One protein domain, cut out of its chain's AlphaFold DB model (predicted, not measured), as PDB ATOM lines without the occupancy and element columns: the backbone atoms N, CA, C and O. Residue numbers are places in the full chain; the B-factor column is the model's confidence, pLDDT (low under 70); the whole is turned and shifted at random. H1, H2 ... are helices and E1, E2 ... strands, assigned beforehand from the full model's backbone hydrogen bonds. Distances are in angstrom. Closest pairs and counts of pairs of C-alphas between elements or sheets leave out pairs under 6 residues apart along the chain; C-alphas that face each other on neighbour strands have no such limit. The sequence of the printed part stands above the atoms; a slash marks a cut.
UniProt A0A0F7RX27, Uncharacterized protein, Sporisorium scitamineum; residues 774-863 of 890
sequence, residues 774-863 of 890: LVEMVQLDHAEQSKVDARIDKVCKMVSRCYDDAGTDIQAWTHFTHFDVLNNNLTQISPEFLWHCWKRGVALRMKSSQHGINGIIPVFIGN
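This is residues 774 to 863 of the 890 residues of an uncharacterized protein of Sporisorium scitamineum (UniProt A0A0F7RX27). Two small ribbons of paired strands, E1 with E4 and E2 with E3, are set one beyond the other; the long helix H2 packs with its later residues, 792 to 800, on the E1 and E4 ribbon, and H3 sits near both ribbons. H1, a short helix before H2, lies off by itself, while the long link from E3 to E4 loops out beyond the second ribbon and folds back to the first. The printed part has 90 residues, with three named helices and four named strands in the order H1, H2, E1, E2, H3, E3, E4. The class is mixed, helices and strands; E1 and E4 are antiparallel, E2 and E3 parallel. The whole is loose, with a radius of gyration of the C-alphas of 15.4 A and spans of 43 by 35 by 23 A.

E1 is residues 811 to 814, 10.0 A long, with C-alpha 811 at (187.221, 189.412, 177.205). E4 is residues 859 to 862, 9.7 A, ending at C-alpha 862 at (183.090, 192.717, 176.167). H2, residues 782 to 800, is 26.1 A long and begins at C-alpha 782 at (206.535, 184.466, 183.831). E2 is residues 818 to 821, 10.4 A, and E3 residues 842 to 845, 9.7 A. H3 is residues 831 to 840, 14.1 A, and H1 residues 774 to 777, 4.9 A.

E1 and E4 are antiparallel at 151 degrees, with N 813 and O 860 within hydrogen-bond range at 2.8 A. The closest C-alphas of H2 and E4 are those of Cys 796 and Ile 861, 6.4 A apart. The closest of H2 and E1 are those of Cys 796 and Gln 811, 6.0 A apart. The closest of H3 and E4 are those of Trp 838 and Val 859, 7.4 A apart. The closest of H3 and E3 are those of Cys 837 and Ala 843, 6.9 A apart. E2 and E3 are parallel at 40 degrees, with N 845 and O 820 within range at 2.8 A. E2, H3 and E3 form a strand-helix-strand unit, two parallel neighbour strands with a helix between, and its crossover is right-handed. Residues 844 to 845 of E3 also pair with residues 855 to 856, antiparallel. H1 and H2 are apart, as are H2 and H3. In H2 and H3 every O i to N i+4 pair is within hydrogen-bond range; H1 is too short for such a pair.

The C-alphas farthest apart, those of Ala 806 and Ser 849, are 46.1 A from each other. The printed part has no cut. The link from E3 to E4, 13 residues, is long. The mean pLDDT of the printed part is 88.7, and residues 804 to 807 are under 70.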
ATOM      1  N   LEU A 774     199.610 189.045 171.884       92.00
ATOM      2  CA  LEU A 774     200.775 189.377 172.704       92.00
ATOM      3  C   LEU A 774     201.744 188.192 172.829       92.00
ATOM      4  O   LEU A 774     202.948 188.408 172.729       92.00
ATOM      5  N   VAL A 775     201.231 186.963 172.958       90.69
ATOM      6  CA  VAL A 775     202.046 185.733 173.001       90.69
ATOM      7  C   VAL A 775     202.825 185.506 171.701       90.69
ATOM      8  O   VAL A 775     203.986 185.108 171.748       90.69
ATOM      9  N   GLU A 776     202.217 185.777 170.544       91.81
ATOM     10  CA  GLU A 776     202.897 185.659 169.244       91.81
ATOM     11  C   GLU A 776     203.839 186.842 168.962       91.81
ATOM     12  O   GLU A 776     204.792 186.718 168.196       91.81
ATOM     13  N   MET A 777     203.595 187.999 169.584       89.44
ATOM     14  CA  MET A 777     204.398 189.207 169.398       89.44
ATOM     15  C   MET A 777     205.682 189.199 170.234       89.44
ATOM     16  O   MET A 777     206.725 189.656 169.763       89.44
ATOM     17  N   VAL A 778     205.612 188.747 171.489       89.12
ATOM     18  CA  VAL A 778     206.728 188.838 172.433       89.12
ATOM     19  C   VAL A 778     206.742 187.663 173.407       89.12
ATOM     20  O   VAL A 778     205.730 187.298 173.998       89.12
ATOM     21  N   GLN A 779     207.930 187.099 173.626       88.62
ATOM     22  CA  GLN A 779     208.161 186.133 174.697       88.62
ATOM     23  C   GLN A 779     208.482 186.888 175.987       88.62
ATOM     24  O   GLN A 779     209.564 187.457 176.129       88.62
ATOM     25  N   LEU A 780     207.524 186.912 176.909       89.94
ATOM     26  CA  LEU A 780     207.698 187.482 178.242       89.94
ATOM     27  C   LEU A 780     208.123 186.393 179.226       89.94
ATOM     28  O   LEU A 780     207.715 185.235 179.110       89.94
ATOM     29  N   ASP A 781     208.917 186.767 180.227       93.44
ATOM     30  CA  ASP A 781     209.108 185.894 181.379       93.44
ATOM     31  C   ASP A 781     207.800 185.754 182.179       93.44
ATOM     32  O   ASP A 781     206.846 186.522 182.020       93.44
ATOM     33  N   HIS A 782     207.745 184.759 183.065       91.88
ATOM     34  CA  HIS A 782     206.535 184.466 183.831       91.88
ATOM     35  C   HIS A 782     206.064 185.655 184.692       91.88
ATOM     36  O   HIS A 782     204.861 185.821 184.914       91.88
ATOM     37  N   ALA A 783     206.982 186.486 185.197       94.19
ATOM     38  CA  ALA A 783     206.638 187.616 186.053       94.19
ATOM     39  C   ALA A 783     206.009 188.758 185.243       94.19
ATOM     40  O   ALA A 783     204.984 189.305 185.654       94.19
ATOM     41  N   GLU A 784     206.574 189.094 184.084       92.94
ATOM     42  CA  GLU A 784     206.027 190.100 183.173       92.94
ATOM     43  C   GLU A 784     204.723 189.633 182.521       92.94
ATOM     44  O   GLU A 784     203.762 190.403 182.471       92.94
ATOM     45  N   GLN A 785     204.626 188.359 182.133       92.31
ATOM     46  CA  GLN A 785     203.380 187.773 181.630       92.31
ATOM     47  C   GLN A 785     202.256 187.893 182.669       92.31
ATOM     48  O   GLN A 785     201.185 188.418 182.369       92.31
ATOM     49  N   SER A 786     202.534 187.538 183.930       92.88
ATOM     50  CA  SER A 786     201.561 187.668 185.025       92.88
ATOM     51  C   SER A 786     201.099 189.117 185.231       92.88
ATOM     52  O   SER A 786     199.935 189.362 185.556       92.88
ATOM     53  N   LYS A 787     201.986 190.106 185.037       94.44
ATOM     54  CA  LYS A 787     201.626 191.533 185.115       94.44
ATOM     55  C   LYS A 787     200.714 191.955 183.965       94.44
ATOM     56  O   LYS A 787     199.798 192.749 184.195       94.44
ATOM     57  N   VAL A 788     200.966 191.471 182.750       92.31
ATOM     58  CA  VAL A 788     200.127 191.745 181.572       92.31
ATOM     59  C   VAL A 788     198.739 191.140 181.761       92.31
ATOM     60  O   VAL A 788     197.751 191.871 181.668       92.31
ATOM     61  N   ASP A 789     198.664 189.863 182.130       92.75
ATOM     62  CA  ASP A 789     197.398 189.159 182.350       92.75
ATOM     63  C   ASP A 789     196.582 189.828 183.463       92.75
ATOM     64  O   ASP A 789     195.413 190.160 183.269       92.75
ATOM     65  N   ALA A 790     197.221 190.181 184.585       94.62
ATOM     66  CA  ALA A 790     196.560 190.899 185.674       94.62
ATOM     67  C   ALA A 790     195.995 192.267 185.245       94.62
ATOM     68  O   ALA A 790     194.965 192.704 185.768       94.62
ATOM     69  N   ARG A 791     196.648 192.970 184.307       94.81
ATOM     70  CA  ARG A 791     196.143 194.244 183.764       94.81
ATOM     71  C   ARG A 791     194.941 194.031 182.853       94.81
ATOM     72  O   ARG A 791     193.970 194.774 182.996       94.81
ATOM     73  N   ILE A 792     194.991 193.039 181.965       94.19
ATOM     74  CA  ILE A 792     193.867 192.685 181.088       94.19
ATOM     75  C   ILE A 792     192.661 192.280 181.948       94.19
ATOM     76  O   ILE A 792     191.594 192.884 181.833       94.19
ATOM     77  N   ASP A 793     192.862 191.371 182.901       93.31
ATOM     78  CA  ASP A 793     191.832 190.903 183.831       93.31
ATOM     79  C   ASP A 793     191.214 192.037 184.642       93.31
ATOM     80  O   ASP A 793     190.002 192.067 184.862       93.31
ATOM     81  N   LYS A 794     192.034 192.984 185.112       94.00
ATOM     82  CA  LYS A 794     191.547 194.148 185.856       94.00
ATOM     83  C   LYS A 794     190.560 194.957 185.016       94.00
ATOM     84  O   LYS A 794     189.509 195.334 185.534       94.00
ATOM     85  N   VAL A 795     190.874 195.211 183.746       92.88
ATOM     86  CA  VAL A 795     190.000 195.970 182.839       92.88
ATOM     87  C   VAL A 795     188.733 195.174 182.513       92.88
ATOM     88  O   VAL A 795     187.635 195.719 182.627       92.88
ATOM     89  N   CYS A 796     188.847 193.877 182.214       92.75
ATOM     90  CA  CYS A 796     187.688 193.010 181.974       92.75
ATOM     91  C   CYS A 796     186.748 192.962 183.191       92.75
ATOM     92  O   CYS A 796     185.535 193.125 183.046       92.75
ATOM     93  N   LYS A 797     187.289 192.844 184.411       89.81
ATOM     94  CA  LYS A 797     186.513 192.879 185.667       89.81
ATOM     95  C   LYS A 797     185.838 194.226 185.908       89.81
ATOM     96  O   LYS A 797     184.734 194.252 186.443       89.81
ATOM     97  N   MET A 798     186.480 195.338 185.542       89.81
ATOM     98  CA  MET A 798     185.861 196.665 185.633       89.81
ATOM     99  C   MET A 798     184.626 196.759 184.737       89.81
ATOM    100  O   MET A 798     183.587 197.219 185.199       89.81
ATOM    101  N   VAL A 799     184.722 196.278 183.496       87.38
ATOM    102  CA  VAL A 799     183.617 196.301 182.528       87.38
ATOM    103  C   VAL A 799     182.517 195.302 182.889       87.38
ATOM    104  O   VAL A 799     181.344 195.627 182.751       87.38
ATOM    105  N   SER A 800     182.869 194.135 183.431       85.62
ATOM    106  CA  SER A 800     181.899 193.114 183.865       85.62
ATOM    107  C   SER A 800     180.888 193.641 184.888       85.62
ATOM    108  O   SER A 800     179.752 193.189 184.912       85.62
ATOM    109  N   ARG A 801     181.269 194.634 185.706       82.88
ATOM    110  CA  ARG A 801     180.373 195.283 186.682       82.88
ATOM    111  C   ARG A 801     179.279 196.139 186.042       82.88
ATOM    112  O   ARG A 801     178.343 196.517 186.733       82.88
ATOM    113  N   CYS A 802     179.426 196.479 184.764       78.06
ATOM    114  CA  CYS A 802     178.458 197.262 184.002       78.06
ATOM    115  C   CYS A 802     177.428 196.386 183.268       78.06
ATOM    116  O   CYS A 802     176.557 196.939 182.603       78.06
ATOM    117  N   TYR A 803     177.545 195.055 183.340       73.38
ATOM    118  CA  TYR A 803     176.582 194.120 182.760       73.38
ATOM    119  C   TYR A 803     175.605 193.649 183.838       73.38
ATOM    120  O   TYR A 803     176.017 193.302 184.943       73.38
ATOM    121  N   ASP A 804     174.315 193.619 183.495       65.75
ATOM    122  CA  ASP A 804     173.246 193.180 184.404       65.75
ATOM    123  C   ASP A 804     173.267 191.656 184.644       65.75
ATOM    124  O   ASP A 804     172.729 191.178 185.642       65.75
ATOM    125  N   ASP A 805     173.900 190.891 183.746       68.88
ATOM    126  CA  ASP A 805     173.946 189.429 183.795       68.88
ATOM    127  C   ASP A 805     175.242 188.912 184.443       68.88
ATOM    128  O   ASP A 805     176.348 189.001 183.884       68.88
ATOM    129  N   ALA A 806     175.095 188.369 185.654       58.78
ATOM    130  CA  ALA A 806     176.178 187.792 186.432       58.78
ATOM    131  C   ALA A 806     176.698 186.511 185.757       58.78
ATOM    132  O   ALA A 806     176.078 185.456 185.843       58.78
ATOM    133  N   GLY A 807     177.872 186.600 185.126       64.50
ATOM    134  CA  GLY A 807     178.514 185.466 184.445       64.50
ATOM    135  C   GLY A 807     178.810 185.686 182.962       64.50
ATOM    136  O   GLY A 807     179.315 184.774 182.315       64.50
ATOM    137  N   THR A 808     178.543 186.881 182.422       73.25
ATOM    138  CA  THR A 808     178.943 187.231 181.050       73.25
ATOM    139  C   THR A 808     180.463 187.086 180.882       73.25
ATOM    140  O   THR A 808     181.231 187.716 181.609       73.25
ATOM    141  N   ASP A 809     180.909 186.271 179.918       84.56
ATOM    142  CA  ASP A 809     182.331 186.099 179.582       84.56
ATOM    143  C   ASP A 809     182.864 187.370 178.897       84.56
ATOM    144  O   ASP A 809     182.678 187.578 177.694       84.56
ATOM    145  N   ILE A 810     183.440 188.274 179.696       90.75
ATOM    146  CA  ILE A 810     184.011 189.545 179.243       90.75
ATOM    147  C   ILE A 810     185.491 189.359 178.945       90.75
ATOM    148  O   ILE A 810     186.295 189.089 179.838       90.75
ATOM    149  N   GLN A 811     185.859 189.593 177.688       95.00
ATOM    150  CA  GLN A 811     187.221 189.412 177.205       95.00
ATOM    151  C   GLN A 811     187.716 190.654 176.462       95.00
ATOM    152  O   GLN A 811     186.934 191.520 176.060       95.00
ATOM    153  N   ALA A 812     189.037 190.749 176.303       96.69
ATOM    154  CA  ALA A 812     189.688 191.806 175.543       96.69
ATOM    155  C   ALA A 812     189.975 191.326 174.121       96.69
ATOM    156  O   ALA A 812     190.825 190.460 173.897       96.69
ATOM    157  N   TRP A 813     189.281 191.915 173.160       97.06
ATOM    158  CA  TRP A 813     189.369 191.570 171.754       97.06
ATOM    159  C   TRP A 813     190.159 192.631 171.004       97.06
ATOM    160  O   TRP A 813     190.022 193.823 171.260       97.06
ATOM    161  N   THR A 814     190.890 192.196 169.987       95.75
ATOM    162  CA  THR A 814     191.509 193.002 168.925       95.75
ATOM    163  C   THR A 814     190.834 192.717 167.580       95.75
ATOM    164  O   THR A 814     190.390 191.595 167.331       95.75
ATOM    165  N   HIS A 815     190.721 193.723 166.717       95.00
ATOM    166  CA  HIS A 815     190.136 193.568 165.389       95.00
ATOM    167  C   HIS A 815     190.790 194.553 164.428       95.00
ATOM    168  O   HIS A 815     190.441 195.734 164.385       95.00
ATOM    169  N   PHE A 816     191.772 194.059 163.677       94.38
ATOM    170  CA  PHE A 816     192.399 194.798 162.593       94.38
ATOM    171  C   PHE A 816     192.891 193.847 161.499       94.38
ATOM    172  O   PHE A 816     193.239 192.706 161.768       94.38
ATOM    173  N   THR A 817     192.897 194.315 160.255       93.44
ATOM    174  CA  THR A 817     193.464 193.604 159.094       93.44
ATOM    175  C   THR A 817     194.590 194.387 158.435       93.44
ATOM    176  O   THR A 817     195.329 193.841 157.622       93.44
ATOM    177  N   HIS A 818     194.703 195.674 158.754       95.94
ATOM    178  CA  HIS A 818     195.690 196.574 158.183       95.94
ATOM    179  C   HIS A 818     195.923 197.785 159.087       95.94
ATOM    180  O   HIS A 818     195.124 198.092 159.978       95.94
ATOM    181  N   PHE A 819     197.011 198.492 158.807       95.56
ATOM    182  CA  PHE A 819     197.287 199.825 159.315       95.56
ATOM    183  C   PHE A 819     196.785 200.898 158.346       95.56
ATOM    184  O   PHE A 819     196.761 200.685 157.136       95.56
ATOM    185  N   ASP A 820     196.451 202.071 158.877       93.00
ATOM    186  CA  ASP A 820     196.308 203.318 158.122       93.00
ATOM    187  C   ASP A 820     197.055 204.458 158.823       93.00
ATOM    188  O   ASP A 820     197.364 204.382 160.012       93.00
ATOM    189  N   VAL A 821     197.380 205.514 158.081       89.38
ATOM    190  CA  VAL A 821     198.205 206.631 158.547       89.38
ATOM    191  C   VAL A 821     197.350 207.877 158.686       89.38
ATOM    192  O   VAL A 821     196.737 208.334 157.720       89.38
ATOM    193  N   LEU A 822     197.355 208.482 159.871       86.81
ATOM    194  CA  LEU A 822     196.661 209.747 160.086       86.81
ATOM    195  C   LEU A 822     197.356 210.890 159.332       86.81
ATOM    196  O   LEU A 822     198.569 211.079 159.421       86.81
ATOM    197  N   ASN A 823     196.567 211.694 158.615       81.25
ATOM    198  CA  ASN A 823     197.077 212.870 157.895       81.25
ATOM    199  C   ASN A 823     197.351 214.061 158.833       81.25
ATOM    200  O   ASN A 823     198.193 214.914 158.541       81.25
ATOM    201  N   ASN A 824     196.639 214.110 159.960       85.25
ATOM    202  CA  ASN A 824     196.671 215.196 160.932       85.25
ATOM    203  C   ASN A 824     197.188 214.691 162.279       85.25
ATOM    204  O   ASN A 824     197.056 213.508 162.592       85.25
ATOM    205  N   ASN A 825     197.765 215.602 163.065       84.12
ATOM    206  CA  ASN A 825     198.158 215.286 164.434       84.12
ATOM    207  C   ASN A 825     196.908 214.958 165.250       84.12
ATOM    208  O   ASN A 825     195.939 215.718 165.236       84.12
ATOM    209  N   LEU A 826     196.946 213.843 165.969       83.50
ATOM    210  CA  LEU A 826     195.865 213.437 166.849       83.50
ATOM    211  C   LEU A 826     196.045 214.120 168.206       83.50
ATOM    212  O   LEU A 826     196.933 213.759 168.975       83.50
ATOM    213  N   THR A 827     195.211 215.114 168.495       83.00
ATOM    214  CA  THR A 827     195.208 215.814 169.791       83.00
ATOM    215  C   THR A 827     194.302 215.131 170.809       83.00
ATOM    216  O   THR A 827     194.602 215.130 172.000       83.00
ATOM    217  N   GLN A 828     193.204 214.532 170.348       85.81
ATOM    218  CA  GLN A 828     192.239 213.802 171.163       85.81
ATOM    219  C   GLN A 828     191.724 212.591 170.392       85.81
ATOM    220  O   GLN A 828     191.609 212.629 169.167       85.81
ATOM    221  N   ILE A 829     191.398 211.521 171.116       87.00
ATOM    222  CA  ILE A 829     190.792 210.324 170.542       87.00
ATOM    223  C   ILE A 829     189.423 210.081 171.167       87.00
ATOM    224  O   ILE A 829     189.310 209.908 172.380       87.00
ATOM    225  N   SER A 830     188.376 210.090 170.339       91.75
ATOM    226  CA  SER A 830     187.020 209.829 170.811       91.75
ATOM    227  C   SER A 830     186.700 208.327 170.798       91.75
ATOM    228  O   SER A 830     187.223 207.586 169.950       91.75
ATOM    229  N   PRO A 831     185.822 207.851 171.697       90.94
ATOM    230  CA  PRO A 831     185.301 206.489 171.644       90.94
ATOM    231  C   PRO A 831     184.642 206.152 170.300       90.94
ATOM    232  O   PRO A 831     184.791 205.038 169.805       90.94
ATOM    233  N   GLU A 832     183.965 207.110 169.664       91.12
ATOM    234  CA  GLU A 832     183.297 206.931 168.370       91.12
ATOM    235  C   GLU A 832     184.308 206.685 167.249       91.12
ATOM    236  O   GLU A 832     184.071 205.843 166.379       91.12
ATOM    237  N   PHE A 833     185.449 207.382 167.283       90.81
ATOM    238  CA  PHE A 833     186.525 207.178 166.322       90.81
ATOM    239  C   PHE A 833     187.200 205.818 166.525       90.81
ATOM    240  O   PHE A 833     187.353 205.068 165.563       90.81
ATOM    241  N   LEU A 834     187.497 205.431 167.772       93.44
ATOM    242  CA  LEU A 834     188.002 204.087 168.083       93.44
ATOM    243  C   LEU A 834     187.023 202.994 167.659       93.44
ATOM    244  O   LEU A 834     187.439 201.979 167.104       93.44
ATOM    245  N   TRP A 835     185.725 203.211 167.862       92.69
ATOM    246  CA  TRP A 835     184.684 202.297 167.412       92.69
ATOM    247  C   TRP A 835     184.595 202.231 165.885       92.69
ATOM    248  O   TRP A 835     184.372 201.159 165.325       92.69
ATOM    249  N   HIS A 836     184.787 203.346 165.179       91.50
ATOM    250  CA  HIS A 836     184.905 203.346 163.723       91.50
ATOM    251  C   HIS A 836     186.113 202.521 163.264       91.50
ATOM    252  O   HIS A 836     185.949 201.640 162.417       91.50
ATOM    253  N   CYS A 837     187.291 202.754 163.851       94.06
ATOM    254  CA  CYS A 837     188.510 202.014 163.534       94.06
ATOM    255  C   CYS A 837     188.339 200.516 163.800       94.06
ATOM    256  O   CYS A 837     188.632 199.692 162.935       94.06
ATOM    257  N   TRP A 838     187.764 200.181 164.956       94.81
ATOM    258  CA  TRP A 838     187.405 198.821 165.322       94.81
ATOM    259  C   TRP A 838     186.484 198.190 164.281       94.81
ATOM    260  O   TRP A 838     186.825 197.165 163.717       94.81
ATOM    261  N   LYS A 839     185.340 198.800 163.948       92.50
ATOM    262  CA  LYS A 839     184.393 198.236 162.967       92.50
ATOM    263  C   LYS A 839     185.000 198.034 161.580       92.50
ATOM    264  O   LYS A 839     184.597 197.106 160.884       92.50
ATOM    265  N   ARG A 840     185.910 198.918 161.165       92.06
ATOM    266  CA  ARG A 840     186.622 198.840 159.881       92.06
ATOM    267  C   ARG A 840     187.726 197.785 159.885       92.06
ATOM    268  O   ARG A 840     188.099 197.306 158.820       92.06
ATOM    269  N   GLY A 841     188.233 197.425 161.060       94.50
ATOM    270  CA  GLY A 841     189.403 196.571 161.195       94.50
ATOM    271  C   GLY A 841     190.692 197.313 160.843       94.50
ATOM    272  O   GLY A 841     191.521 196.768 160.118       94.50
ATOM    273  N   VAL A 842     190.862 198.549 161.320       95.31
ATOM    274  CA  VAL A 842     192.066 199.353 161.062       95.31
ATOM    275  C   VAL A 842     192.803 199.688 162.360       95.31
ATOM    276  O   VAL A 842     192.216 200.196 163.318       95.31
ATOM    277  N   ALA A 843     194.106 199.417 162.371       95.81
ATOM    278  CA  ALA A 843     195.047 199.960 163.342       95.81
ATOM    279  C   ALA A 843     195.628 201.278 162.810       95.81
ATOM    280  O   ALA A 843     195.739 201.484 161.603       95.81
ATOM    281  N   LEU A 844     195.997 202.199 163.692       93.19
ATOM    282  CA  LEU A 844     196.447 203.529 163.288       93.19
ATOM    283  C   LEU A 844     197.946 203.678 163.492       93.19
ATOM    284  O   LEU A 844     198.459 203.404 164.576       93.19
ATOM    285  N   ARG A 845     198.623 204.213 162.483       90.62
ATOM    286  CA  ARG A 845     199.919 204.870 162.616       90.62
ATOM    287  C   ARG A 845     199.687 206.373 162.706       90.62
ATOM    288  O   ARG A 845     198.907 206.940 161.934       90.62
ATOM    289  N   MET A 846     200.338 207.020 163.664       87.38
ATOM    290  CA  MET A 846     200.218 208.466 163.824       87.38
ATOM    291  C   MET A 846     200.893 209.202 162.657       87.38
ATOM    292  O   MET A 846     201.651 208.615 161.878       87.38
ATOM    293  N   LYS A 847     200.598 210.499 162.520       84.94
ATOM    294  CA  LYS A 847     201.277 211.349 161.540       84.94
ATOM    295  C   LYS A 847     202.782 211.343 161.818       84.94
ATOM    296  O   LYS A 847     203.201 211.405 162.974       84.94
ATOM    297  N   SER A 848     203.592 211.319 160.759       75.19
ATOM    298  CA  SER A 848     205.043 211.460 160.884       75.19
ATOM    299  C   SER A 848     205.401 212.702 161.703       75.19
ATOM    300  O   SER A 848     204.819 213.771 161.503       75.19
ATOM    301  N   SER A 849     206.357 212.538 162.619       74.50
ATOM    302  CA  SER A 849     206.828 213.574 163.549       74.50
ATOM    303  C   SER A 849     205.856 213.958 164.675       74.50
ATOM    304  O   SER A 849     206.135 214.904 165.409       74.50
ATOM    305  N   GLN A 850     204.743 213.238 164.870       80.69
ATOM    306  CA  GLN A 850     203.934 213.399 166.080       80.69
ATOM    307  C   GLN A 850     204.706 212.882 167.305       80.69
ATOM    308  O   GLN A 850     205.163 211.741 167.336       80.69
ATOM    309  N   HIS A 851     204.836 213.717 168.335       76.94
ATOM    310  CA  HIS A 851     205.500 213.326 169.577       76.94
ATOM    311  C   HIS A 851     204.613 212.419 170.449       76.94
ATOM    312  O   HIS A 851     203.400 212.610 170.547       76.94
ATOM    313  N   GLY A 852     205.240 211.459 171.136       81.81
ATOM    314  CA  GLY A 852     204.618 210.643 172.184       81.81
ATOM    315  C   GLY A 852     204.108 209.283 171.709       81.81
ATOM    316  O   GLY A 852     204.691 208.262 172.058       81.81
ATOM    317  N   ILE A 853     203.011 209.259 170.951       80.88
ATOM    318  CA  ILE A 853     202.354 208.018 170.506       80.88
ATOM    319  C   ILE A 853     202.693 207.776 169.033       80.88
ATOM    320  O   ILE A 853     202.462 208.655 168.212       80.88
ATOM    321  N   ASN A 854     203.197 206.586 168.688       81.81
ATOM    322  CA  ASN A 854     203.491 206.213 167.293       81.81
ATOM    323  C   ASN A 854     202.337 205.462 166.612       81.81
ATOM    324  O   ASN A 854     202.183 205.528 165.392       81.81
ATOM    325  N   GLY A 855     201.496 204.766 167.380       88.62
ATOM    326  CA  GLY A 855     200.377 204.005 166.836       88.62
ATOM    327  C   GLY A 855     199.328 203.626 167.877       88.62
ATOM    328  O   GLY A 855     199.568 203.718 169.080       88.62
ATOM    329  N   ILE A 856     198.149 203.229 167.399       92.06
ATOM    330  CA  ILE A 856     196.989 202.851 168.212       92.06
ATOM    331  C   ILE A 856     196.375 201.575 167.638       92.06
ATOM    332  O   ILE A 856     196.035 201.520 166.458       92.06
ATOM    333  N   ILE A 857     196.186 200.571 168.495       94.00
ATOM    334  CA  ILE A 857     195.432 199.354 168.182       94.00
ATOM    335  C   ILE A 857     194.129 199.409 168.987       94.00
ATOM    336  O   ILE A 857     194.182 199.357 170.218       94.00
ATOM    337  N   PRO A 858     192.965 199.555 168.331       94.88
ATOM    338  CA  PRO A 858     191.678 199.520 169.013       94.88
ATOM    339  C   PRO A 858     191.452 198.164 169.700       94.88
ATOM    340  O   PRO A 858     191.731 197.121 169.110       94.88
ATOM    341  N   VAL A 859     190.923 198.182 170.929       95.56
ATOM    342  CA  VAL A 859     190.580 196.986 171.719       95.56
ATOM    343  C   VAL A 859     189.136 197.102 172.202       95.56
ATOM    344  O   VAL A 859     188.776 198.089 172.844       95.56
ATOM    345  N   PHE A 860     188.313 196.098 171.912       95.12
ATOM    346  CA  PHE A 860     186.952 195.985 172.435       95.12
ATOM    347  C   PHE A 860     186.953 195.119 173.698       95.12
ATOM    348  O   PHE A 860     187.454 193.998 173.676       95.12
ATOM    349  N   ILE A 861     186.378 195.627 174.790       94.00
ATOM    350  CA  ILE A 861     186.230 194.881 176.045       94.00
ATOM    351  C   ILE A 861     184.762 194.492 176.203       94.00
ATOM    352  O   ILE A 861     183.907 195.356 176.403       94.00
ATOM    353  N   GLY A 862     184.463 193.201 176.111       92.94
ATOM    354  CA  GLY A 862     183.090 192.717 176.167       92.94
ATOM    355  C   GLY A 862     182.937 191.271 175.717       92.94
ATOM    356  O   GLY A 862     183.912 190.584 175.405       92.94
ATOM    357  N   ASN A 863     181.684 190.836 175.653       91.31
ATOM    358  CA  ASN A 863     181.296 189.610 174.972       91.31
ATOM    359  C   ASN A 863     180.889 189.962 173.531       91.31
ATOM    360  O   ASN A 863     180.092 190.878 173.325       91.31
TER     361      ASN A 863